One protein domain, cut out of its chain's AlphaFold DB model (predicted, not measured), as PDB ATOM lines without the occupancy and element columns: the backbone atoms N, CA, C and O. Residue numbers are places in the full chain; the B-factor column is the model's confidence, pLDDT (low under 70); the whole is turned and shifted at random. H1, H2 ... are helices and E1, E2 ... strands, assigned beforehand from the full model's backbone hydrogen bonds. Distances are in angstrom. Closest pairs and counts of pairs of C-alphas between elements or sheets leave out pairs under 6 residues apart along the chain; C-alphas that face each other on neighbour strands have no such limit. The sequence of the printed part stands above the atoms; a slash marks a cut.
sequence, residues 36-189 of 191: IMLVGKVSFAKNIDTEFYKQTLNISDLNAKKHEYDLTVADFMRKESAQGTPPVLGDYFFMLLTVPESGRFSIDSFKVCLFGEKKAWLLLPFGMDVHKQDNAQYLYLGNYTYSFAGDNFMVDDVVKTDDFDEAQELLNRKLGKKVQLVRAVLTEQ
ATOM      1  N   ILE A  36       8.616  12.493 -24.147       95.12
ATOM      2  CA  ILE A  36       8.969  11.700 -25.323       95.12
ATOM      3  C   ILE A  36       7.699  11.324 -26.076       95.12
ATOM      4  O   ILE A  36       6.616  11.324 -25.496       95.12
ATOM      5  N   MET A  37       7.838  10.954 -27.342       96.25
ATOM      6  CA  MET A  37       6.801  10.304 -28.128       96.25
ATOM      7  C   MET A  37       7.145   8.826 -28.295       96.25
ATOM      8  O   MET A  37       8.172   8.487 -28.884       96.25
ATOM      9  N   LEU A  38       6.281   7.953 -27.789       96.50
ATOM     10  CA  LEU A  38       6.302   6.534 -28.104       96.50
ATOM     11  C   LEU A  38       5.502   6.264 -29.373       96.50
ATOM     12  O   LEU A  38       4.366   6.722 -29.508       96.50
ATOM     13  N   VAL A  39       6.091   5.473 -30.260       97.12
ATOM     14  CA  VAL A  39       5.505   5.028 -31.521       97.12
ATOM     15  C   VAL A  39       5.509   3.509 -31.558       97.12
ATOM     16  O   VAL A  39       6.509   2.877 -31.224       97.12
ATOM     17  N   GLY A  40       4.415   2.902 -31.988       96.75
ATOM     18  CA  GLY A  40       4.318   1.455 -32.147       96.75
ATOM     19  C   GLY A  40       2.944   1.068 -32.658       96.75
ATOM     20  O   GLY A  40       2.148   1.937 -33.009       96.75
ATOM     21  N   LYS A  41       2.660  -0.228 -32.684       95.69
ATOM     22  CA  LYS A  41       1.385  -0.760 -33.172       95.69
ATOM     23  C   LYS A  41       0.933  -1.922 -32.306       95.69
ATOM     24  O   LYS A  41       1.744  -2.773 -31.940       95.69
ATOM     25  N   VAL A  42      -0.361  -1.975 -32.017       95.00
ATOM     26  CA  VAL A  42      -0.995  -3.104 -31.329       95.00
ATOM     27  C   VAL A  42      -2.144  -3.611 -32.186       95.00
ATOM     28  O   VAL A  42      -2.988  -2.823 -32.612       95.00
ATOM     29  N   SER A  43      -2.177  -4.913 -32.445       94.06
ATOM     30  CA  SER A  43      -3.198  -5.567 -33.269       94.06
ATOM     31  C   SER A  43      -3.618  -6.913 -32.695       94.06
ATOM     32  O   SER A  43      -2.913  -7.514 -31.886       94.06
ATOM     33  N   PHE A  44      -4.765  -7.408 -33.153       92.50
ATOM     34  CA  PHE A  44      -5.175  -8.791 -32.936       92.50
ATOM     35  C   PHE A  44      -4.903  -9.624 -34.183       92.50
ATOM     36  O   PHE A  44      -5.098  -9.153 -35.302       92.50
ATOM     37  N   ALA A  45      -4.472 -10.870 -33.992       92.31
ATOM     38  CA  ALA A  45      -4.255 -11.814 -35.086       92.31
ATOM     39  C   ALA A  45      -5.568 -12.187 -35.793       92.31
ATOM     40  O   ALA A  45      -5.576 -12.536 -36.974       92.31
ATOM     41  N   LYS A  46      -6.686 -12.124 -35.063       87.25
ATOM     42  CA  LYS A  46      -8.039 -12.395 -35.552       87.25
ATOM     43  C   LYS A  46      -8.995 -11.327 -35.037       87.25
ATOM     44  O   LYS A  46      -8.776 -10.738 -33.983       87.25
ATOM     45  N   ASN A  47     -10.078 -11.112 -35.777       83.31
ATOM     46  CA  ASN A  47     -11.165 -10.262 -35.306       83.31
ATOM     47  C   ASN A  47     -11.812 -10.879 -34.065       83.31
ATOM     48  O   ASN A  47     -12.002 -12.093 -33.998       83.31
ATOM     49  N   ILE A  48     -12.191 -10.024 -33.121       81.50
ATOM     50  CA  ILE A  48     -12.942 -10.435 -31.940       81.50
ATOM     51  C   ILE A  48     -14.365 -10.837 -32.339       81.50
ATOM     52  O   ILE A  48     -14.995 -10.189 -33.181       81.50
ATOM     53  N   ASP A  49     -14.887 -11.879 -31.690       81.56
ATOM     54  CA  ASP A  49     -16.271 -12.322 -31.857       81.56
ATOM     55  C   ASP A  49     -17.248 -11.278 -31.299       81.56
ATOM     56  O   ASP A  49     -17.594 -11.253 -30.120       81.56
ATOM     57  N   THR A  50     -17.696 -10.375 -32.164       80.69
ATOM     58  CA  THR A  50     -18.564  -9.265 -31.767       80.69
ATOM     59  C   THR A  50     -19.903  -9.754 -31.206       80.69
ATOM     60  O   THR A  50     -20.427  -9.134 -30.283       80.69
ATOM     61  N   GLU A  51     -20.458 -10.860 -31.711       82.56
ATOM     62  CA  GLU A  51     -21.759 -11.369 -31.257       82.56
ATOM     63  C   GLU A  51     -21.669 -11.961 -29.851       82.56
ATOM     64  O   GLU A  51     -22.524 -11.673 -29.009       82.56
ATOM     65  N   PHE A  52     -20.588 -12.687 -29.556       83.06
ATOM     66  CA  PHE A  52     -20.301 -13.162 -28.206       83.06
ATOM     67  C   PHE A  52     -20.267 -12.007 -27.185       83.06
ATOM     68  O   PHE A  52     -20.924 -12.075 -26.141       83.06
ATOM     69  N   TYR A  53     -19.559 -10.911 -27.491       79.94
ATOM     70  CA  TYR A  53     -19.475  -9.760 -26.581       79.94
ATOM     71  C   TYR A  53     -20.797  -8.986 -26.472       79.94
ATOM     72  O   TYR A  53     -21.131  -8.544 -25.371       79.94
ATOM     73  N   LYS A  54     -21.585  -8.855 -27.556       80.75
ATOM     74  CA  LYS A  54     -22.937  -8.257 -27.491       80.75
ATOM     75  C   LYS A  54     -23.818  -8.999 -26.499       80.75
ATOM     76  O   LYS A  54     -24.451  -8.368 -25.655       80.75
ATOM     77  N   GLN A  55     -23.843 -10.328 -26.600       83.56
ATOM     78  CA  GLN A  55     -24.667 -11.178 -25.746       83.56
ATOM     79  C   GLN A  55     -24.177 -11.152 -24.297       83.56
ATOM     80  O   GLN A  55     -24.966 -10.918 -23.385       83.56
ATOM     81  N   THR A  56     -22.872 -11.327 -24.086       82.38
ATOM     82  CA  THR A  56     -22.277 -11.439 -22.746       82.38
ATOM     83  C   THR A  56     -22.348 -10.132 -21.961       82.38
ATOM     84  O   THR A  56     -22.609 -10.140 -20.760       82.38
ATOM     85  N   LEU A  57     -22.131  -8.993 -22.626       81.12
ATOM     86  CA  LEU A  57     -22.132  -7.681 -21.976       81.12
ATOM     87  C   LEU A  57     -23.481  -6.954 -22.084       81.12
ATOM     88  O   LEU A  57     -23.615  -5.851 -21.554       81.12
ATOM     89  N   ASN A  58     -24.472  -7.570 -22.741       81.12
ATOM     90  CA  ASN A  58     -25.791  -7.002 -23.026       81.12
ATOM     91  C   ASN A  58     -25.704  -5.608 -23.682       81.12
ATOM     92  O   ASN A  58     -26.329  -4.647 -23.226       81.12
ATOM     93  N   ILE A  59     -24.883  -5.491 -24.730       74.75
ATOM     94  CA  ILE A  59     -24.660  -4.236 -25.459       74.75
ATOM     95  C   ILE A  59     -25.342  -4.328 -26.823       74.75
ATOM     96  O   ILE A  59     -24.997  -5.171 -27.648       74.75
ATOM     97  N   SER A  60     -26.318  -3.453 -27.061       72.06
ATOM     98  CA  SER A  60     -27.169  -3.486 -28.256       72.06
ATOM     99  C   SER A  60     -26.557  -2.817 -29.490       72.06
ATOM    100  O   SER A  60     -26.967  -3.140 -30.602       72.06
ATOM    101  N   ASP A  61     -25.586  -1.916 -29.317       72.75
ATOM    102  CA  ASP A  61     -24.968  -1.160 -30.413       72.75
ATOM    103  C   ASP A  61     -23.440  -1.127 -30.253       72.75
ATOM    104  O   ASP A  61     -22.879  -0.252 -29.600       72.75
ATOM    105  N   LEU A  62     -22.762  -2.145 -30.792       73.06
ATOM    106  CA  LEU A  62     -21.299  -2.202 -30.811       73.06
ATOM    107  C   LEU A  62     -20.776  -1.671 -32.137       73.06
ATOM    108  O   LEU A  62     -21.069  -2.224 -33.201       73.06
ATOM    109  N   ASN A  63     -19.886  -0.683 -32.072       76.69
ATOM    110  CA  ASN A  63     -19.091  -0.316 -33.228       76.69
ATOM    111  C   ASN A  63     -17.907  -1.284 -33.364       76.69
ATOM    112  O   ASN A  63     -16.815  -1.023 -32.865       76.69
ATOM    113  N   ALA A  64     -18.120  -2.389 -34.083       67.38
ATOM    114  CA  ALA A  64     -17.128  -3.440 -34.358       67.38
ATOM    115  C   ALA A  64     -15.789  -2.944 -34.939       67.38
ATOM    116  O   ALA A  64     -14.814  -3.682 -34.944       67.38
ATOM    117  N   LYS A  65     -15.731  -1.712 -35.462       69.12
ATOM    118  CA  LYS A  65     -14.520  -1.130 -36.056       69.12
ATOM    119  C   LYS A  65     -13.780  -0.181 -35.122       69.12
ATOM    120  O   LYS A  65     -12.712   0.304 -35.476       69.12
ATOM    121  N   LYS A  66     -14.342   0.120 -33.953       80.25
ATOM    122  CA  LYS A  66     -13.795   1.105 -33.026       80.25
ATOM    123  C   LYS A  66     -13.202   0.407 -31.811       80.25
ATOM    124  O   LYS A  66     -13.844   0.295 -30.776       80.25
ATOM    125  N   HIS A  67     -11.973  -0.067 -31.936       80.50
ATOM    126  CA  HIS A  67     -11.196  -0.549 -30.800       80.50
ATOM    127  C   HIS A  67     -10.163   0.517 -30.465       80.50
ATOM    128  O   HIS A  67      -9.280   0.780 -31.272       80.50
ATOM    129  N   GLU A  68     -10.303   1.163 -29.315       86.06
ATOM    130  CA  GLU A  68      -9.348   2.170 -28.849       86.06
ATOM    131  C   GLU A  68      -8.432   1.534 -27.808       86.06
ATOM    132  O   GLU A  68      -8.862   0.639 -27.080       86.06
ATOM    133  N   TYR A  69      -7.186   1.976 -27.697       84.25
ATOM    134  CA  TYR A  69      -6.305   1.473 -26.645       84.25
ATOM    135  C   TYR A  69      -5.477   2.557 -25.980       84.25
ATOM    136  O   TYR A  69      -5.398   3.690 -26.437       84.25
ATOM    137  N   ASP A  70      -4.898   2.212 -24.840       86.50
ATOM    138  CA  ASP A  70      -4.045   3.086 -24.051       86.50
ATOM    139  C   ASP A  70      -2.933   2.261 -23.383       86.50
ATOM    140  O   ASP A  70      -3.016   1.034 -23.285       86.50
ATOM    141  N   LEU A  71      -1.880   2.931 -22.928       89.50
ATOM    142  CA  LEU A  71      -0.743   2.326 -22.240       89.50
ATOM    143  C   LEU A  71      -0.983   2.323 -20.734       89.50
ATOM    144  O   LEU A  71      -1.160   3.384 -20.144       89.50
ATOM    145  N   THR A  72      -0.926   1.175 -20.074       90.50
ATOM    146  CA  THR A  72      -0.844   1.132 -18.611       90.50
ATOM    147  C   THR A  72       0.603   1.378 -18.204       90.50
ATOM    148  O   THR A  72       1.503   0.625 -18.573       90.50
ATOM    149  N   VAL A  73       0.816   2.471 -17.483       89.50
ATOM    150  CA  VAL A  73       2.117   2.950 -17.011       89.50
ATOM    151  C   VAL A  73       1.959   3.389 -15.557       89.50
ATOM    152  O   VAL A  73       0.836   3.653 -15.125       89.50
ATOM    153  N   ALA A  74       3.061   3.513 -14.819       85.12
ATOM    154  CA  ALA A  74       3.026   3.966 -13.428       85.12
ATOM    155  C   ALA A  74       2.293   5.316 -13.250       85.12
ATOM    156  O   ALA A  74       2.508   6.251 -14.023       85.12
ATOM    157  N   ASP A  75       1.500   5.441 -12.180       83.00
ATOM    158  CA  ASP A  75       0.574   6.565 -11.929       83.00
ATOM    159  C   ASP A  75       1.222   7.960 -11.922       83.00
ATOM    160  O   ASP A  75       0.568   8.966 -12.199       83.00
ATOM    161  N   PHE A  76       2.513   8.050 -11.590       80.81
ATOM    162  CA  PHE A  76       3.235   9.323 -11.574       80.81
ATOM    163  C   PHE A  76       3.592   9.828 -12.985       80.81
ATOM    164  O   PHE A  76       3.994  10.986 -13.138       80.81
ATOM    165  N   MET A  77       3.481   8.981 -14.013       87.50
ATOM    166  CA  MET A  77       3.727   9.362 -15.399       87.50
ATOM    167  C   MET A  77       2.481   9.974 -16.027       87.50
ATOM    168  O   MET A  77       1.364   9.476 -15.898       87.50
ATOM    169  N   ARG A  78       2.688  11.059 -16.777       88.44
ATOM    170  CA  ARG A  78       1.636  11.658 -17.604       88.44
ATOM    171  C   ARG A  78       1.701  11.069 -19.000       88.44
ATOM    172  O   ARG A  78       2.783  11.042 -19.587       88.44
ATOM    173  N   LYS A  79       0.544  10.662 -19.517       90.88
ATOM    174  CA  LYS A  79       0.365  10.137 -20.869       90.88
ATOM    175  C   LYS A  79      -0.772  10.855 -21.583       90.88
ATOM    176  O   LYS A  79      -1.788  11.167 -20.966       90.88
ATOM    177  N   GLU A  80      -0.600  11.081 -22.873       91.31
ATOM    178  CA  GLU A  80      -1.635  11.623 -23.752       91.31
ATOM    179  C   GLU A  80      -1.394  11.162 -25.191       91.31
ATOM    180  O   GLU A  80      -0.261  10.883 -25.586       91.31
ATOM    181  N   SER A  81      -2.457  11.073 -25.989       90.00
ATOM    182  CA  SER A  81      -2.310  10.815 -27.422       90.00
ATOM    183  C   SER A  81      -1.876  12.091 -28.133       90.00
ATOM    184  O   SER A  81      -2.560  13.111 -28.053       90.00
ATOM    185  N   ALA A  82      -0.789  12.016 -28.900       89.44
ATOM    186  CA  ALA A  82      -0.322  13.120 -29.734       89.44
ATOM    187  C   ALA A  82      -1.325  13.496 -30.838       89.44
ATOM    188  O   ALA A  82      -1.265  14.605 -31.361       89.44
ATOM    189  N   GLN A  83      -2.242  12.586 -31.186       87.44
ATOM    190  CA  GLN A  83      -3.305  12.811 -32.169       87.44
ATOM    191  C   GLN A  83      -4.528  13.538 -31.580       87.44
ATOM    192  O   GLN A  83      -5.458  13.858 -32.315       87.44
ATOM    193  N   GLY A  84      -4.589  13.751 -30.259       84.19
ATOM    194  CA  GLY A  84      -5.760  14.318 -29.574       84.19
ATOM    195  C   GLY A  84      -6.942  13.349 -29.414       84.19
ATOM    196  O   GLY A  84      -7.860  13.620 -28.643       84.19
ATOM    197  N   THR A  85      -6.904  12.194 -30.081       83.50
ATOM    198  CA  THR A  85      -7.867  11.092 -29.939       83.50
ATOM    199  C   THR A  85      -7.169   9.807 -29.503       83.50
ATOM    200  O   THR A  85      -5.995   9.621 -29.835       83.50
ATOM    201  N   PRO A  86      -7.849   8.896 -28.783       84.06
ATOM    202  CA  PRO A  86      -7.278   7.594 -28.446       84.06
ATOM    203  C   PRO A  86      -6.807   6.838 -29.702       84.06
ATOM    204  O   PRO A  86      -7.480   6.916 -30.734       84.06
ATOM    205  N   PRO A  87      -5.668   6.126 -29.648       86.12
ATOM    206  CA  PRO A  87      -5.186   5.343 -30.777       86.12
ATOM    207  C   PRO A  87      -6.144   4.191 -31.089       86.12
ATOM    208  O   PRO A  87      -6.720   3.576 -30.186       86.12
ATOM    209  N   VAL A  88      -6.288   3.895 -32.379       89.12
ATOM    210  CA  VAL A  88      -7.148   2.826 -32.893       89.12
ATOM    211  C   VAL A  88      -6.328   1.555 -33.079       89.12
ATOM    212  O   VAL A  88      -5.228   1.578 -33.632       89.12
ATOM    213  N   LEU A  89      -6.843   0.434 -32.583       89.88
ATOM    214  CA  LEU A  89      -6.211  -0.874 -32.697       89.88
ATOM    215  C   LEU A  89      -5.977  -1.230 -34.170       89.88
ATOM    216  O   LEU A  89      -6.871  -1.089 -34.999       89.88
ATOM    217  N   GLY A  90      -4.793  -1.748 -34.479       90.12
ATOM    218  CA  GLY A  90      -4.379  -2.035 -35.848       90.12
ATOM    219  C   GLY A  90      -3.697  -0.864 -36.550       90.12
ATOM    220  O   GLY A  90      -3.060  -1.109 -37.570       90.12
ATOM    221  N   ASP A  91      -3.728   0.345 -35.982       91.81
ATOM    222  CA  ASP A  91      -2.981   1.504 -36.469       91.81
ATOM    223  C   ASP A  91      -1.776   1.821 -35.573       91.81
ATOM    224  O   ASP A  91      -1.676   1.382 -34.418       91.81
ATOM    225  N   TYR A  92      -0.844   2.610 -36.116       93.94
ATOM    226  CA  TYR A  92       0.265   3.150 -35.338       93.94
ATOM    227  C   TYR A  92      -0.237   4.160 -34.301       93.94
ATOM    228  O   TYR A  92      -0.930   5.127 -34.635       93.94
ATOM    229  N   PHE A  93       0.179   3.979 -33.051       94.19
ATOM    230  CA  PHE A  93      -0.022   4.956 -31.990       94.19
ATOM    231  C   PHE A  93       1.130   5.958 -31.920       94.19
ATOM    232  O   PHE A  93       2.267   5.656 -32.275       94.19
ATOM    233  N   PHE A  94       0.821   7.145 -31.398       95.19
ATOM    234  CA  PHE A  94       1.779   8.207 -31.105       95.19
ATOM    235  C   PHE A  94       1.425   8.761 -29.728       95.19
ATOM    236  O   PHE A  94       0.528   9.592 -29.597       95.19
ATOM    237  N   MET A  95       2.067   8.240 -28.690       94.81
ATOM    238  CA  MET A  95       1.741   8.554 -27.299       94.81
ATOM    239  C   MET A  95       2.823   9.447 -26.710       94.81
ATOM    240  O   MET A  95       3.990   9.063 -26.667       94.81
ATOM    241  N   LEU A  96       2.445  10.629 -26.235       95.25
ATOM    242  CA  LEU A  96       3.340  11.484 -25.472       95.25
ATOM    243  C   LEU A  96       3.410  10.977 -24.034       95.25
ATOM    244  O   LEU A  96       2.379  10.808 -23.387       95.25
ATOM    245  N   LEU A  97       4.623  10.771 -23.526       94.44
ATOM    246  CA  LEU A  97       4.884  10.378 -22.144       94.44
ATOM    247  C   LEU A  97       5.836  11.361 -21.476       94.44
ATOM    248  O   LEU A  97       6.901  11.652 -22.014       94.44
ATOM    249  N   THR A  98       5.494  11.826 -20.273       93.38
ATOM    250  CA  THR A  98       6.453  12.508 -19.391       93.38
ATOM    251  C   THR A  98       7.167  11.471 -18.534       93.38
ATOM    252  O   THR A  98       6.559  10.899 -17.630       93.38
ATOM    253  N   VAL A  99       8.451  11.244 -18.812       91.94
ATOM    254  CA  VAL A  99       9.248  10.181 -18.184       91.94
ATOM    255  C   VAL A  99      10.125  10.701 -17.030       91.94
ATOM    256  O   VAL A  99      10.377  11.913 -16.928       91.94
ATOM    257  N   PRO A 100      10.602   9.812 -16.136       90.81
ATOM    258  CA  PRO A 100      11.595  10.152 -15.118       90.81
ATOM    259  C   PRO A 100      12.896  10.716 -15.695       90.81
ATOM    260  O   PRO A 100      13.279  10.415 -16.824       90.81
ATOM    261  N   GLU A 101      13.632  11.465 -14.872       88.38
ATOM    262  CA  GLU A 101      14.985  11.945 -15.204       88.38
ATOM    263  C   GLU A 101      15.970  10.809 -15.483       88.38
ATOM    264  O   GLU A 101      16.859  10.967 -16.314       88.38
ATOM    265  N   SER A 102      15.774   9.646 -14.856       88.94
ATOM    266  CA  SER A 102      16.579   8.447 -15.113       88.94
ATOM    267  C   SER A 102      16.439   7.910 -16.542       88.94
ATOM    268  O   SER A 102      17.215   7.044 -16.934       88.94
ATOM    269  N   GLY A 103      15.418   8.346 -17.293       87.75
ATOM    270  CA  GLY A 103      15.101   7.823 -18.621       87.75
ATOM    271  C   GLY A 103      14.586   6.381 -18.617       87.75
ATOM    272  O   GLY A 103      14.393   5.812 -19.688       87.75
ATOM    273  N   ARG A 104      14.354   5.781 -17.443       91.69
ATOM    274  CA  ARG A 104      13.849   4.411 -17.295       91.69
ATOM    275  C   ARG A 104      12.434   4.426 -16.752       91.69
ATOM    276  O   ARG A 104      12.159   5.132 -15.782       91.69
ATOM    277  N   PHE A 105      11.555   3.658 -17.377       93.25
ATOM    278  CA  PHE A 105      10.158   3.549 -16.978       93.25
ATOM    279  C   PHE A 105       9.555   2.236 -17.458       93.25
ATOM    280  O   PHE A 105      10.039   1.640 -18.414       93.25
ATOM    281  N   SER A 106       8.475   1.824 -16.812       93.88
ATOM    282  CA  SER A 106       7.826   0.540 -17.048       93.88
ATOM    283  C   SER A 106       6.509   0.740 -17.796       93.88
ATOM    284  O   SER A 106       5.772   1.699 -17.539       93.88
ATOM    285  N   ILE A 107       6.227  -0.156 -18.740       94.81
ATOM    286  CA  ILE A 107       4.922  -0.290 -19.387       94.81
ATOM    287  C   ILE A 107       4.401  -1.686 -19.052       94.81
ATOM    288  O   ILE A 107       4.986  -2.689 -19.462       94.81
ATOM    289  N   ASP A 108       3.290  -1.744 -18.329       92.56
ATOM    290  CA  ASP A 108       2.789  -3.003 -17.770       92.56
ATOM    291  C   ASP A 108       1.915  -3.745 -18.783       92.56
ATOM    292  O   ASP A 108       2.014  -4.957 -18.971       92.56
ATOM    293  N   SER A 109       1.040  -3.008 -19.466       93.38
ATOM    294  CA  SER A 109       0.059  -3.582 -20.388       93.38
ATOM    295  C   SER A 109      -0.468  -2.559 -21.385       93.38
ATOM    296  O   SER A 109      -0.370  -1.349 -21.175       93.38
ATOM    297  N   PHE A 110      -1.097  -3.052 -22.449       93.56
ATOM    298  CA  PHE A 110      -1.986  -2.249 -23.283       93.56
ATOM    299  C   PHE A 110      -3.427  -2.486 -22.837       93.56
ATOM    300  O   PHE A 110      -3.904  -3.621 -22.839       93.56
ATOM    301  N   LYS A 111      -4.141  -1.424 -22.466       91.81
ATOM    302  CA  LYS A 111      -5.568  -1.493 -22.154       91.81
ATOM    303  C   LYS A 111      -6.364  -1.203 -23.416       91.81
ATOM    304  O   LYS A 111      -6.388  -0.061 -23.864       91.81
ATOM    305  N   VAL A 112      -7.037  -2.207 -23.964       90.12
ATOM    306  CA  VAL A 112      -7.876  -2.061 -25.159       90.12
ATOM    307  C   VAL A 112      -9.335  -1.952 -24.744       90.12
ATOM    308  O   VAL A 112      -9.883  -2.892 -24.181       90.12
ATOM    309  N   CYS A 113      -9.973  -0.823 -25.041       88.88
ATOM    310  CA  CYS A 113     -11.418  -0.643 -24.971       88.88
ATOM    311  C   CYS A 113     -12.039  -1.128 -26.283       88.88
ATOM    312  O   CYS A 113     -11.829  -0.558 -27.357       88.88
ATOM    313  N   LEU A 114     -12.807  -2.204 -26.199       86.00
ATOM    314  CA  LEU A 114     -13.467  -2.810 -27.334       86.00
ATOM    315  C   LEU A 114     -14.707  -2.015 -27.725       86.00
ATOM    316  O   LEU A 114     -15.472  -1.580 -26.870       86.00
ATOM    317  N   PHE A 115     -14.925  -1.873 -29.030       84.75
ATOM    318  CA  PHE A 115     -16.161  -1.341 -29.603       84.75
ATOM    319  C   PHE A 115     -16.530   0.100 -29.199       84.75
ATOM    320  O   PHE A 115     -17.676   0.513 -29.362       84.75
ATOM    321  N   GLY A 116     -15.578   0.869 -28.661       78.38
ATOM    322  CA  GLY A 116     -15.814   2.187 -28.070       78.38
ATOM    323  C   GLY A 116     -16.496   2.134 -26.698       78.38
ATOM    324  O   GLY A 116     -16.874   3.177 -26.168       78.38
ATOM    325  N   GLU A 117     -16.631   0.945 -26.108       80.69
ATOM    326  CA  GLU A 117     -17.366   0.703 -24.872       80.69
ATOM    327  C   GLU A 117     -16.425   0.537 -23.681       80.69
ATOM    328  O   GLU A 117     -15.692  -0.440 -23.551       80.69
ATOM    329  N   LYS A 118     -16.489   1.473 -22.729       76.94
ATOM    330  CA  LYS A 118     -15.584   1.494 -21.563       76.94
ATOM    331  C   LYS A 118     -15.713   0.274 -20.648       76.94
ATOM    332  O   LYS A 118     -14.816   0.031 -19.846       76.94
ATOM    333  N   LYS A 119     -16.838  -0.444 -20.710       76.88
ATOM    334  CA  LYS A 119     -17.084  -1.665 -19.924       76.88
ATOM    335  C   LYS A 119     -16.509  -2.917 -20.587       76.88
ATOM    336  O   LYS A 119     -16.273  -3.896 -19.891       76.88
ATOM    337  N   ALA A 120     -16.279  -2.877 -21.896       81.75
ATOM    338  CA  ALA A 120     -15.708  -3.971 -22.661       81.75
ATOM    339  C   ALA A 120     -14.217  -3.685 -22.851       81.75
ATOM    340  O   ALA A 120     -13.841  -2.991 -23.788       81.75
ATOM    341  N   TRP A 121     -13.358  -4.154 -21.948       86.12
ATOM    342  CA  TRP A 121     -11.920  -3.930 -22.083       86.12
ATOM    343  C   TRP A 121     -11.099  -5.194 -21.854       86.12
ATOM    344  O   TRP A 121     -11.496  -6.079 -21.102       86.12
ATOM    345  N   LEU A 122      -9.942  -5.241 -22.509       88.25
ATOM    346  CA  LEU A 122      -8.919  -6.271 -22.358       88.25
ATOM    347  C   LEU A 122      -7.621  -5.621 -21.875       88.25
ATOM    348  O   LEU A 122      -7.296  -4.502 -22.278       88.25
ATOM    349  N   LEU A 123      -6.876  -6.327 -21.026       90.00
ATOM    350  CA  LEU A 123      -5.489  -5.988 -20.710       90.00
ATOM    351  C   LEU A 123      -4.590  -6.955 -21.464       90.00
ATOM    352  O   LEU A 123      -4.621  -8.158 -21.217       90.00
ATOM    353  N   LEU A 124      -3.808  -6.417 -22.392       92.62
ATOM    354  CA  LEU A 124      -2.819  -7.180 -23.136       92.62
ATOM    355  C   LEU A 124      -1.490  -7.100 -22.386       92.62
ATOM    356  O   LEU A 124      -1.013  -5.983 -22.149       92.62
ATOM    357  N   PRO A 125      -0.904  -8.238 -21.986       91.81
ATOM    358  CA  PRO A 125       0.331  -8.246 -21.220       91.81
ATOM    359  C   PRO A 125       1.473  -7.695 -22.070       91.81
ATOM    360  O   PRO A 125       1.666  -8.130 -23.203       91.81
ATOM    361  N   PHE A 126       2.232  -6.753 -21.514       93.31
ATOM    362  CA  PHE A 126       3.458  -6.261 -22.135       93.31
ATOM    363  C   PHE A 126       4.651  -6.434 -21.194       93.31
ATOM    364  O   PHE A 126       5.598  -7.118 -21.564       93.31
ATOM    365  N   GLY A 127       4.566  -5.896 -19.972       91.44
ATOM    366  CA  GLY A 127       5.488  -6.192 -18.869       91.44
ATOM    367  C   GLY A 127       6.958  -5.886 -19.160       91.44
ATOM    368  O   GLY A 127       7.826  -6.702 -18.854       91.44
ATOM    369  N   MET A 128       7.256  -4.732 -19.766       94.06
ATOM    370  CA  MET A 128       8.626  -4.361 -20.140       94.06
ATOM    371  C   MET A 128       9.057  -3.045 -19.497       94.06
ATOM    372  O   MET A 128       8.295  -2.076 -19.425       94.06
ATOM    373  N   ASP A 129      10.323  -2.997 -19.107       94.50
ATOM    374  CA  ASP A 129      11.043  -1.768 -18.820       94.50
ATOM    375  C   ASP A 129      11.598  -1.177 -20.115       94.50
ATOM    376  O   ASP A 129      12.204  -1.860 -20.942       94.50
ATOM    377  N   VAL A 130      11.404   0.125 -20.274       94.38
ATOM    378  CA  VAL A 130      11.878   0.923 -21.398       94.38
ATOM    379  C   VAL A 130      13.017   1.811 -20.926       94.38
ATOM    380  O   VAL A 130      12.881   2.573 -19.967       94.38
ATOM    381  N   HIS A 131      14.137   1.759 -21.640       92.50
ATOM    382  CA  HIS A 131      15.259   2.663 -21.430       92.50
ATOM    383  C   HIS A 131      15.350   3.661 -22.588       92.50
ATOM    384  O   HIS A 131      15.672   3.313 -23.728       92.50
ATOM    385  N   LYS A 132      15.060   4.926 -22.277       88.25
ATOM    386  CA  LYS A 132      15.279   6.062 -23.167       88.25
ATOM    387  C   LYS A 132      16.784   6.253 -23.359       88.25
ATOM    388  O   LYS A 132      17.501   6.511 -22.399       88.25
ATOM    389  N   GLN A 133      17.241   6.160 -24.604       83.75
ATOM    390  CA  GLN A 133      18.612   6.506 -24.973       83.75
ATOM    391  C   GLN A 133      18.818   8.028 -24.886       83.75
ATOM    392  O   GLN A 133      17.879   8.798 -25.121       83.75
ATOM    393  N   ASP A 134      20.030   8.468 -24.544       77.25
ATOM    394  CA  ASP A 134      20.324   9.883 -24.296       77.25
ATOM    395  C   ASP A 134      19.856  10.779 -25.454       77.25
ATOM    396  O   ASP A 134      20.126  10.523 -26.626       77.25
ATOM    397  N   ASN A 135      19.122  11.839 -25.106       81.81
ATOM    398  CA  ASN A 135      18.516  12.823 -26.016       81.81
ATOM    399  C   ASN A 135      17.438  12.313 -26.997       81.81
ATOM    400  O   ASN A 135      16.873  13.127 -27.727       81.81
ATOM    401  N   ALA A 136      17.074  11.027 -26.995       91.06
ATOM    402  CA  ALA A 136      16.029  10.520 -27.885       91.06
ATOM    403  C   ALA A 136      14.633  11.020 -27.463       91.06
ATOM    404  O   ALA A 136      14.136  10.672 -26.390       91.06
ATOM    405  N   GLN A 137      13.989  11.836 -28.302       94.19
ATOM    406  CA  GLN A 137      12.620  12.326 -28.070       94.19
ATOM    407  C   GLN A 137      11.544  11.443 -28.711       94.19
ATOM    408  O   GLN A 137      10.397  11.495 -28.281       94.19
ATOM    409  N   TYR A 138      11.902  10.626 -29.702       96.25
ATOM    410  CA  TYR A 138      10.985   9.746 -30.422       96.25
ATOM    411  C   TYR A 138      11.487   8.309 -30.294       96.25
ATOM    412  O   TYR A 138      12.585   7.994 -30.759       96.25
ATOM    413  N   LEU A 139      10.703   7.439 -29.657       96.81
ATOM    414  CA  LEU A 139      11.067   6.042 -29.431       96.81
ATOM    415  C   LEU A 139      10.080   5.099 -30.119       96.81
ATOM    416  O   LEU A 139       8.870   5.243 -29.977       96.81
ATOM    417  N   TYR A 140      10.607   4.099 -30.816       97.44
ATOM    418  CA  TYR A 140       9.844   3.033 -31.447       97.44
ATOM    419  C   TYR A 140       9.807   1.793 -30.558       97.44
ATOM    420  O   TYR A 140      10.849   1.217 -30.245       97.44
ATOM    421  N   LEU A 141       8.607   1.375 -30.168       96.06
ATOM    422  CA  LEU A 141       8.374   0.246 -29.272       96.06
ATOM    423  C   LEU A 141       8.349  -1.106 -30.003       96.06
ATOM    424  O   LEU A 141       8.572  -2.145 -29.377       96.06
ATOM    425  N   GLY A 142       8.086  -1.104 -31.310       96.25
ATOM    426  CA  GLY A 142       7.764  -2.306 -32.076       96.25
ATOM    427  C   GLY A 142       6.266  -2.471 -32.318       96.25
ATOM    428  O   GLY A 142       5.439  -1.690 -31.832       96.25
ATOM    429  N   ASN A 143       5.940  -3.523 -33.060       96.81
ATOM    430  CA  ASN A 143       4.576  -3.897 -33.398       96.81
ATOM    431  C   ASN A 143       4.241  -5.228 -32.717       96.81
ATOM    432  O   ASN A 143       5.023  -6.175 -32.794       96.81
ATOM    433  N   TYR A 144       3.096  -5.293 -32.040       96.56
ATOM    434  CA  TYR A 144       2.687  -6.438 -31.229       96.56
ATOM    435  C   TYR A 144       1.325  -6.942 -31.689       96.56
ATOM    436  O   TYR A 144       0.320  -6.234 -31.587       96.56
ATOM    437  N   THR A 145       1.296  -8.172 -32.194       96.75
ATOM    438  CA  THR A 145       0.068  -8.848 -32.610       96.75
ATOM    439  C   THR A 145      -0.275  -9.942 -31.615       96.75
ATOM    440  O   THR A 145       0.475 -10.903 -31.470       96.75
ATOM    441  N   TYR A 146      -1.412  -9.788 -30.943       94.62
ATOM    442  CA  TYR A 146      -1.889 -10.718 -29.925       94.62
ATOM    443  C   TYR A 146      -2.859 -11.725 -30.535       94.62
ATOM    444  O   TYR A 146      -3.793 -11.354 -31.256       94.62
ATOM    445  N   SER A 147      -2.642 -12.992 -30.216       92.44
ATOM    446  CA  SER A 147      -3.591 -14.072 -30.453       92.44
ATOM    447  C   SER A 147      -4.320 -14.401 -29.154       92.44
ATOM    448  O   SER A 147      -3.842 -14.091 -28.058       92.44
ATOM    449  N   PHE A 148      -5.504 -14.994 -29.287       89.12
ATOM    450  CA  PHE A 148      -6.277 -15.451 -28.144       89.12
ATOM    451  C   PHE A 148      -6.767 -16.877 -28.349       89.12
ATOM    452  O   PHE A 148      -7.177 -17.259 -29.451       89.12
ATOM    453  N   ALA A 149      -6.818 -17.611 -27.241       84.38
ATOM    454  CA  ALA A 149      -7.484 -18.894 -27.116       84.38
ATOM    455  C   ALA A 149      -8.839 -18.758 -26.394       84.38
ATOM    456  O   ALA A 149      -9.094 -17.807 -25.645       84.38
ATOM    457  N   GLY A 150      -9.710 -19.751 -26.607       76.38
ATOM    458  CA  GLY A 150     -11.076 -19.765 -26.072       76.38
ATOM    459  C   GLY A 150     -11.948 -18.653 -26.663       76.38
ATOM    460  O   GLY A 150     -11.737 -18.234 -27.799       76.38
ATOM    461  N   ASP A 151     -12.896 -18.138 -25.878       70.56
ATOM    462  CA  ASP A 151     -13.811 -17.050 -26.273       70.56
ATOM    463  C   ASP A 151     -13.140 -15.652 -26.233       70.56
ATOM    464  O   ASP A 151     -13.757 -14.654 -25.868       70.56
ATOM    465  N   ASN A 152     -11.858 -15.565 -26.608       69.38
ATOM    466  CA  ASN A 152     -11.014 -14.357 -26.583       69.38
ATOM    467  C   ASN A 152     -10.661 -13.808 -25.185       69.38
ATOM    468  O   ASN A 152     -10.383 -12.618 -25.031       69.38
ATOM    469  N   PHE A 153     -10.637 -14.660 -24.155       70.25
ATOM    470  CA  PHE A 153     -10.297 -14.240 -22.783       70.25
ATOM    471  C   PHE A 153      -8.848 -14.491 -22.377       70.25
ATOM    472  O   PHE A 153      -8.394 -13.927 -21.383       70.25
ATOM    473  N   MET A 154      -8.128 -15.343 -23.105       82.75
ATOM    474  CA  MET A 154      -6.763 -15.717 -22.751       82.75
ATOM    475  C   MET A 154      -5.841 -15.440 -23.923       82.75
ATOM    476  O   MET A 154      -6.041 -15.992 -25.001       82.75
ATOM    477  N   VAL A 155      -4.837 -14.592 -23.699       88.62
ATOM    478  CA  VAL A 155      -3.729 -14.422 -24.641       88.62
ATOM    479  C   VAL A 155      -2.943 -15.728 -24.673       88.62
ATOM    480  O   VAL A 155      -2.515 -16.206 -23.623       88.62
ATOM    481  N   ASP A 156      -2.786 -16.310 -25.857       91.25
ATOM    482  CA  ASP A 156      -2.046 -17.560 -26.060       91.25
ATOM    483  C   ASP A 156      -0.708 -17.345 -26.775       91.25
ATOM    484  O   ASP A 156       0.233 -18.101 -26.539       91.25
ATOM    485  N   ASP A 157      -0.606 -16.299 -27.594       92.88
ATOM    486  CA  ASP A 157       0.612 -15.937 -28.310       92.88
ATOM    487  C   ASP A 157       0.718 -14.422 -28.554       92.88
ATOM    488  O   ASP A 157      -0.284 -13.706 -28.678       92.88
ATOM    489  N   VAL A 158       1.958 -13.938 -28.652       95.31
ATOM    490  CA  VAL A 158       2.289 -12.549 -28.984       95.31
ATOM    491  C   VAL A 158       3.398 -12.539 -30.028       95.31
ATOM    492  O   VAL A 158       4.564 -12.807 -29.737       95.31
ATOM    493  N   VAL A 159       3.048 -12.147 -31.250       96.19
ATOM    494  CA  VAL A 159       4.012 -11.990 -32.339       96.19
ATOM    495  C   VAL A 159       4.516 -10.556 -32.361       96.19
ATOM    496  O   VAL A 159       3.744  -9.611 -32.542       96.19
ATOM    497  N   LYS A 160       5.832 -10.397 -32.216       95.44
ATOM    498  CA  LYS A 160       6.518  -9.113 -32.365       95.44
ATOM    499  C   LYS A 160       7.079  -8.964 -33.778       95.44
ATOM    500  O   LYS A 160       7.839  -9.822 -34.225       95.44
ATOM    501  N   THR A 161       6.771  -7.856 -34.445       95.56
ATOM    502  CA  THR A 161       7.399  -7.458 -35.717       95.56
ATOM    503  C   THR A 161       8.110  -6.112 -35.581       95.56
ATOM    504  O   THR A 161       7.851  -5.335 -34.655       95.56
ATOM    505  N   ASP A 162       9.065  -5.866 -36.479       95.56
ATOM    506  CA  ASP A 162       9.840  -4.627 -36.553       95.56
ATOM    507  C   ASP A 162       9.627  -3.981 -37.927       95.56
ATOM    508  O   ASP A 162      10.298  -4.333 -38.894       95.56
ATOM    509  N   ASP A 163       8.700  -3.026 -37.981       96.31
ATOM    510  CA  ASP A 163       8.387  -2.238 -39.177       96.31
ATOM    511  C   ASP A 163       8.898  -0.791 -38.997       96.31
ATOM    512  O   ASP A 163       8.229   0.194 -39.312       96.31
ATOM    513  N   PHE A 164      10.098  -0.644 -38.419       97.31
ATOM    514  CA  PHE A 164      10.680   0.647 -38.036       97.31
ATOM    515  C   PHE A 164      10.739   1.679 -39.166       97.31
ATOM    516  O   PHE A 164      10.465   2.852 -38.919       97.31
ATOM    517  N   ASP A 165      11.103   1.272 -40.385       97.69
ATOM    518  CA  ASP A 165      11.242   2.207 -41.507       97.69
ATOM    519  C   ASP A 165       9.877   2.799 -41.898       97.69
ATOM    520  O   ASP A 165       9.756   4.011 -42.086       97.69
ATOM    521  N   GLU A 166       8.825   1.976 -41.898       97.25
ATOM    522  CA  GLU A 166       7.447   2.427 -42.115       97.25
ATOM    523  C   GLU A 166       7.010   3.401 -41.009       97.25
ATOM    524  O   GLU A 166       6.469   4.475 -41.291       97.25
ATOM    525  N   ALA A 167       7.293   3.067 -39.745       97.25
ATOM    526  CA  ALA A 167       6.985   3.927 -38.606       97.25
ATOM    527  C   ALA A 167       7.725   5.277 -38.682       97.25
ATOM    528  O   ALA A 167       7.140   6.329 -38.410       97.25
ATOM    529  N   GLN A 168       8.997   5.267 -39.086       97.69
ATOM    530  CA  GLN A 168       9.827   6.458 -39.266       97.69
ATOM    531  C   GLN A 168       9.291   7.357 -40.388       97.69
ATOM    532  O   GLN A 168       9.233   8.581 -40.219       97.69
ATOM    533  N   GLU A 169       8.896   6.780 -41.523       96.75
ATOM    534  CA  GLU A 169       8.290   7.517 -42.635       96.75
ATOM    535  C   GLU A 169       6.939   8.121 -42.247       96.75
ATOM    536  O   GLU A 169       6.684   9.302 -42.512       96.75
ATOM    537  N   LEU A 170       6.091   7.343 -41.572       95.75
ATOM    538  CA  LEU A 170       4.786   7.792 -41.100       95.75
ATOM    539  C   LEU A 170       4.909   8.938 -40.089       95.75
ATOM    540  O   LEU A 170       4.196   9.936 -40.215       95.75
ATOM    541  N   LEU A 171       5.821   8.821 -39.119       96.00
ATOM    542  CA  LEU A 171       6.091   9.863 -38.128       96.00
ATOM    543  C   LEU A 171       6.515  11.172 -38.803       96.00
ATOM    544  O   LEU A 171       5.939  12.224 -38.529       96.00
ATOM    545  N   ASN A 172       7.474  11.102 -39.732       95.69
ATOM    546  CA  ASN A 172       7.946  12.274 -40.470       95.69
ATOM    547  C   ASN A 172       6.819  12.933 -41.272       95.69
ATOM    548  O   ASN A 172       6.710  14.159 -41.305       95.69
ATOM    549  N   ARG A 173       5.964  12.120 -41.906       94.75
ATOM    550  CA  ARG A 173       4.804  12.606 -42.658       94.75
ATOM    551  C   ARG A 173       3.808  13.325 -41.752       94.75
ATOM    552  O   ARG A 173       3.372  14.415 -42.104       94.75
ATOM    553  N   LYS A 174       3.465  12.747 -40.597       93.75
ATOM    554  CA  LYS A 174       2.498  13.341 -39.660       93.75
ATOM    555  C   LYS A 174       3.028  14.584 -38.931       93.75
ATOM    556  O   LYS A 174       2.237  15.446 -38.567       93.75
ATOM    557  N   LEU A 175       4.345  14.700 -38.748       93.06
ATOM    558  CA  LEU A 175       4.993  15.897 -38.192       93.06
ATOM    559  C   LEU A 175       5.334  16.966 -39.241       93.06
ATOM    560  O   LEU A 175       5.752  18.064 -38.884       93.06
ATOM    561  N   GLY A 176       5.249  16.645 -40.535       92.81
ATOM    562  CA  GLY A 176       5.655  17.547 -41.615       92.81
ATOM    563  C   GLY A 176       7.160  17.851 -41.665       92.81
ATOM    564  O   GLY A 176       7.581  18.758 -42.382       92.81
ATOM    565  N   LYS A 177       7.993  17.111 -40.921       92.50
ATOM    566  CA  LYS A 177       9.449  17.306 -40.854       92.50
ATOM    567  C   LYS A 177      10.179  16.001 -40.566       92.50
ATOM    568  O   LYS A 177       9.601  15.051 -40.052       92.50
ATOM    569  N   LYS A 178      11.476  15.967 -40.874       94.75
ATOM    570  CA  LYS A 178      12.329  14.821 -40.544       94.75
ATOM    571  C   LYS A 178      12.746  14.881 -39.078       94.75
ATOM    572  O   LYS A 178      13.386  15.845 -38.664       94.75
ATOM    573  N   VAL A 179      12.423  13.835 -38.331       94.81
ATOM    574  CA  VAL A 179      12.887  13.597 -36.961       94.81
ATOM    575  C   VAL A 179      13.581  12.242 -36.879       94.81
ATOM    576  O   VAL A 179      13.365  11.376 -37.727       94.81
ATOM    577  N   GLN A 180      14.418  12.053 -35.863       95.56
ATOM    578  CA  GLN A 180      15.093  10.779 -35.628       95.56
ATOM    579  C   GLN A 180      14.250   9.909 -34.693       95.56
ATOM    580  O   GLN A 180      14.152  10.201 -33.500       95.56
ATOM    581  N   LEU A 181      13.666   8.841 -35.236       97.12
ATOM    582  CA  LEU A 181      13.072   7.765 -34.452       97.12
ATOM    583  C   LEU A 181      14.185   6.826 -33.978       97.12
ATOM    584  O   LEU A 181      15.143   6.562 -34.703       97.12
ATOM    585  N   VAL A 182      14.082   6.324 -32.752       96.69
ATOM    586  CA  VAL A 182      15.080   5.425 -32.161       96.69
ATOM    587  C   VAL A 182      14.381   4.185 -31.631       96.69
ATOM    588  O   VAL A 182      13.358   4.293 -30.968       96.69
ATOM    589  N   ARG A 183      14.913   2.988 -31.899       96.62
ATOM    590  CA  ARG A 183      14.363   1.751 -31.322       96.62
ATOM    591  C   ARG A 183      14.503   1.781 -29.800       96.62
ATOM    592  O   ARG A 183      15.594   2.012 -29.281       96.62
ATOM    593  N   ALA A 184      13.405   1.539 -29.097       94.69
ATOM    594  CA  ALA A 184      13.400   1.437 -27.650       94.69
ATOM    595  C   ALA A 184      14.243   0.237 -27.199       94.69
ATOM    596  O   ALA A 184      14.154  -0.854 -27.766       94.69
ATOM    597  N   VAL A 185      15.046   0.434 -26.154       94.75
ATOM    598  CA  VAL A 185      15.727  -0.668 -25.471       94.75
ATOM    599  C   VAL A 185      14.754  -1.225 -24.444       94.75
ATOM    600  O   VAL A 185      14.371  -0.507 -23.519       94.75
ATOM    601  N   LEU A 186      14.341  -2.475 -24.648       94.31
ATOM    602  CA  LEU A 186      13.367  -3.170 -23.813       94.31
ATOM    603  C   LEU A 186      14.056  -4.242 -22.983       94.31
ATOM    604  O   LEU A 186      14.853  -5.019 -23.512       94.31
ATOM    605  N   THR A 187      13.728  -4.285 -21.700       93.88
ATOM    606  CA  THR A 187      14.171  -5.324 -20.773       93.88
ATOM    607  C   THR A 187      12.979  -5.857 -20.002       93.88
ATOM    608  O   THR A 187      12.063  -5.101 -19.694       93.88
ATOM    609  N   GLU A 188      12.997  -7.145 -19.676       91.44
ATOM    610  CA  GLU A 188      11.973  -7.739 -18.818       91.44
ATOM    611  C   GLU A 188      11.956  -7.040 -17.454       91.44
ATOM    612  O   GLU A 188      13.013  -6.735 -16.886       91.44
ATOM    613  N   GLN A 189      10.753  -6.774 -16.947       86.50
ATOM    614  CA  GLN A 189      10.574  -6.279 -15.588       86.50
ATOM    615  C   GLN A 189      11.058  -7.350 -14.605       86.50
ATOM    616  O   GLN A 189      10.760  -8.534 -14.759       86.50
TER     617      GLN A 189
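AT A GLANCE: This is residues 36 to 189 of the 191 residues of an uncharacterized protein of Treponema lecithinolyticum ATCC 700332 (UniProt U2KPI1). Two strongly twisted sheets lie partly face to face, like a flattened and loosely closed barrel: E1, E3, E4, E7, E8 and E9 make one wall, E2, E5, E6 and E10 the other, and at one corner E9 runs on into E10. H2 covers the outside of the first wall, and the small helix H1 lies off one end, far from the rest. The 154 printed residues hold two named helices and ten named strands in the order E1 H1 E2 E3 E4 E5 E6 E7 E8 H2 E9 E10, class mixed. The first sheet is branched and mixed; the second has the order E2 E5 E6 E10, all antiparallel. The whole is compact, with a radius of gyration of the C-alphas of 16.0 A and spans of 49 by 35 by 28 A.

IN THESE COORDINATES: E1, residues 36 to 44, begins at C-alpha 36 (8.969, 11.700, -25.323) and is 26.0 A long. H1 is residues 50 to 57, E2 68 to 73, E3 78 to 81 and E4 92 to 98. E5, residues 104 to 113, measures 26.9 A; E6, residues 121 to 131, measures 28.0 A and bends by 55 degrees at residue 125. E7, residues 138 to 149, is the longest strand, 34.2 A, and E8 is residues 154 to 161, 20.9 A. H2, residues 164 to 175, measures 16.3 A and starts at C-alpha 164 (10.680, 0.647, -38.036). E9 is residues 181 to 183; E10, residues 185 to 188, ends at C-alpha 188 (11.973, -7.739, -18.818).

HOW THE PARTS SIT: In the branched sheet E1 has antiparallel E4 on one side, N 38 to O 95 at 2.8 A, and parallel E7 on the other side, N 139 to O 37 at 2.8 A. E3 and E4 form a hairpin, N 96 to O 80 at 2.8 A. On the side of E7 away from E1 are E8, its hairpin partner, N 145 to O 159 at 2.9 A, and parallel E9, N 140 to O 182 at 2.8 A. H2 is on this sheet at a height of 8.4 A; its Gln 168 and Leu 181 of E9 have C-alphas 6.0 A apart. In the other sheet E5 pairs with E2, N 113 to O 68 at 2.7 A, and forms a hairpin with E6, N 124 to O 110 at 2.8 A; E6 and E10 pair at N 129 to O 187, 2.8 A. Between the sheets, the closest C-alphas of E6 and E8 are Leu 124 and Val 155, 7.5 A, and E2 and E3 are near each other. H1 is on neither sheet. In H1 and H2 every O i to N i+4 pair is within hydrogen-bond range.

THE WHOLE: The C-alphas of Gln 55 and Asp 134, the two farthest apart, are 49.7 A from each other. The printed part has no cut, and no link is long. The mean pLDDT of the printed part is 89.1; residues 64 to 65 and residue 152 are under 70.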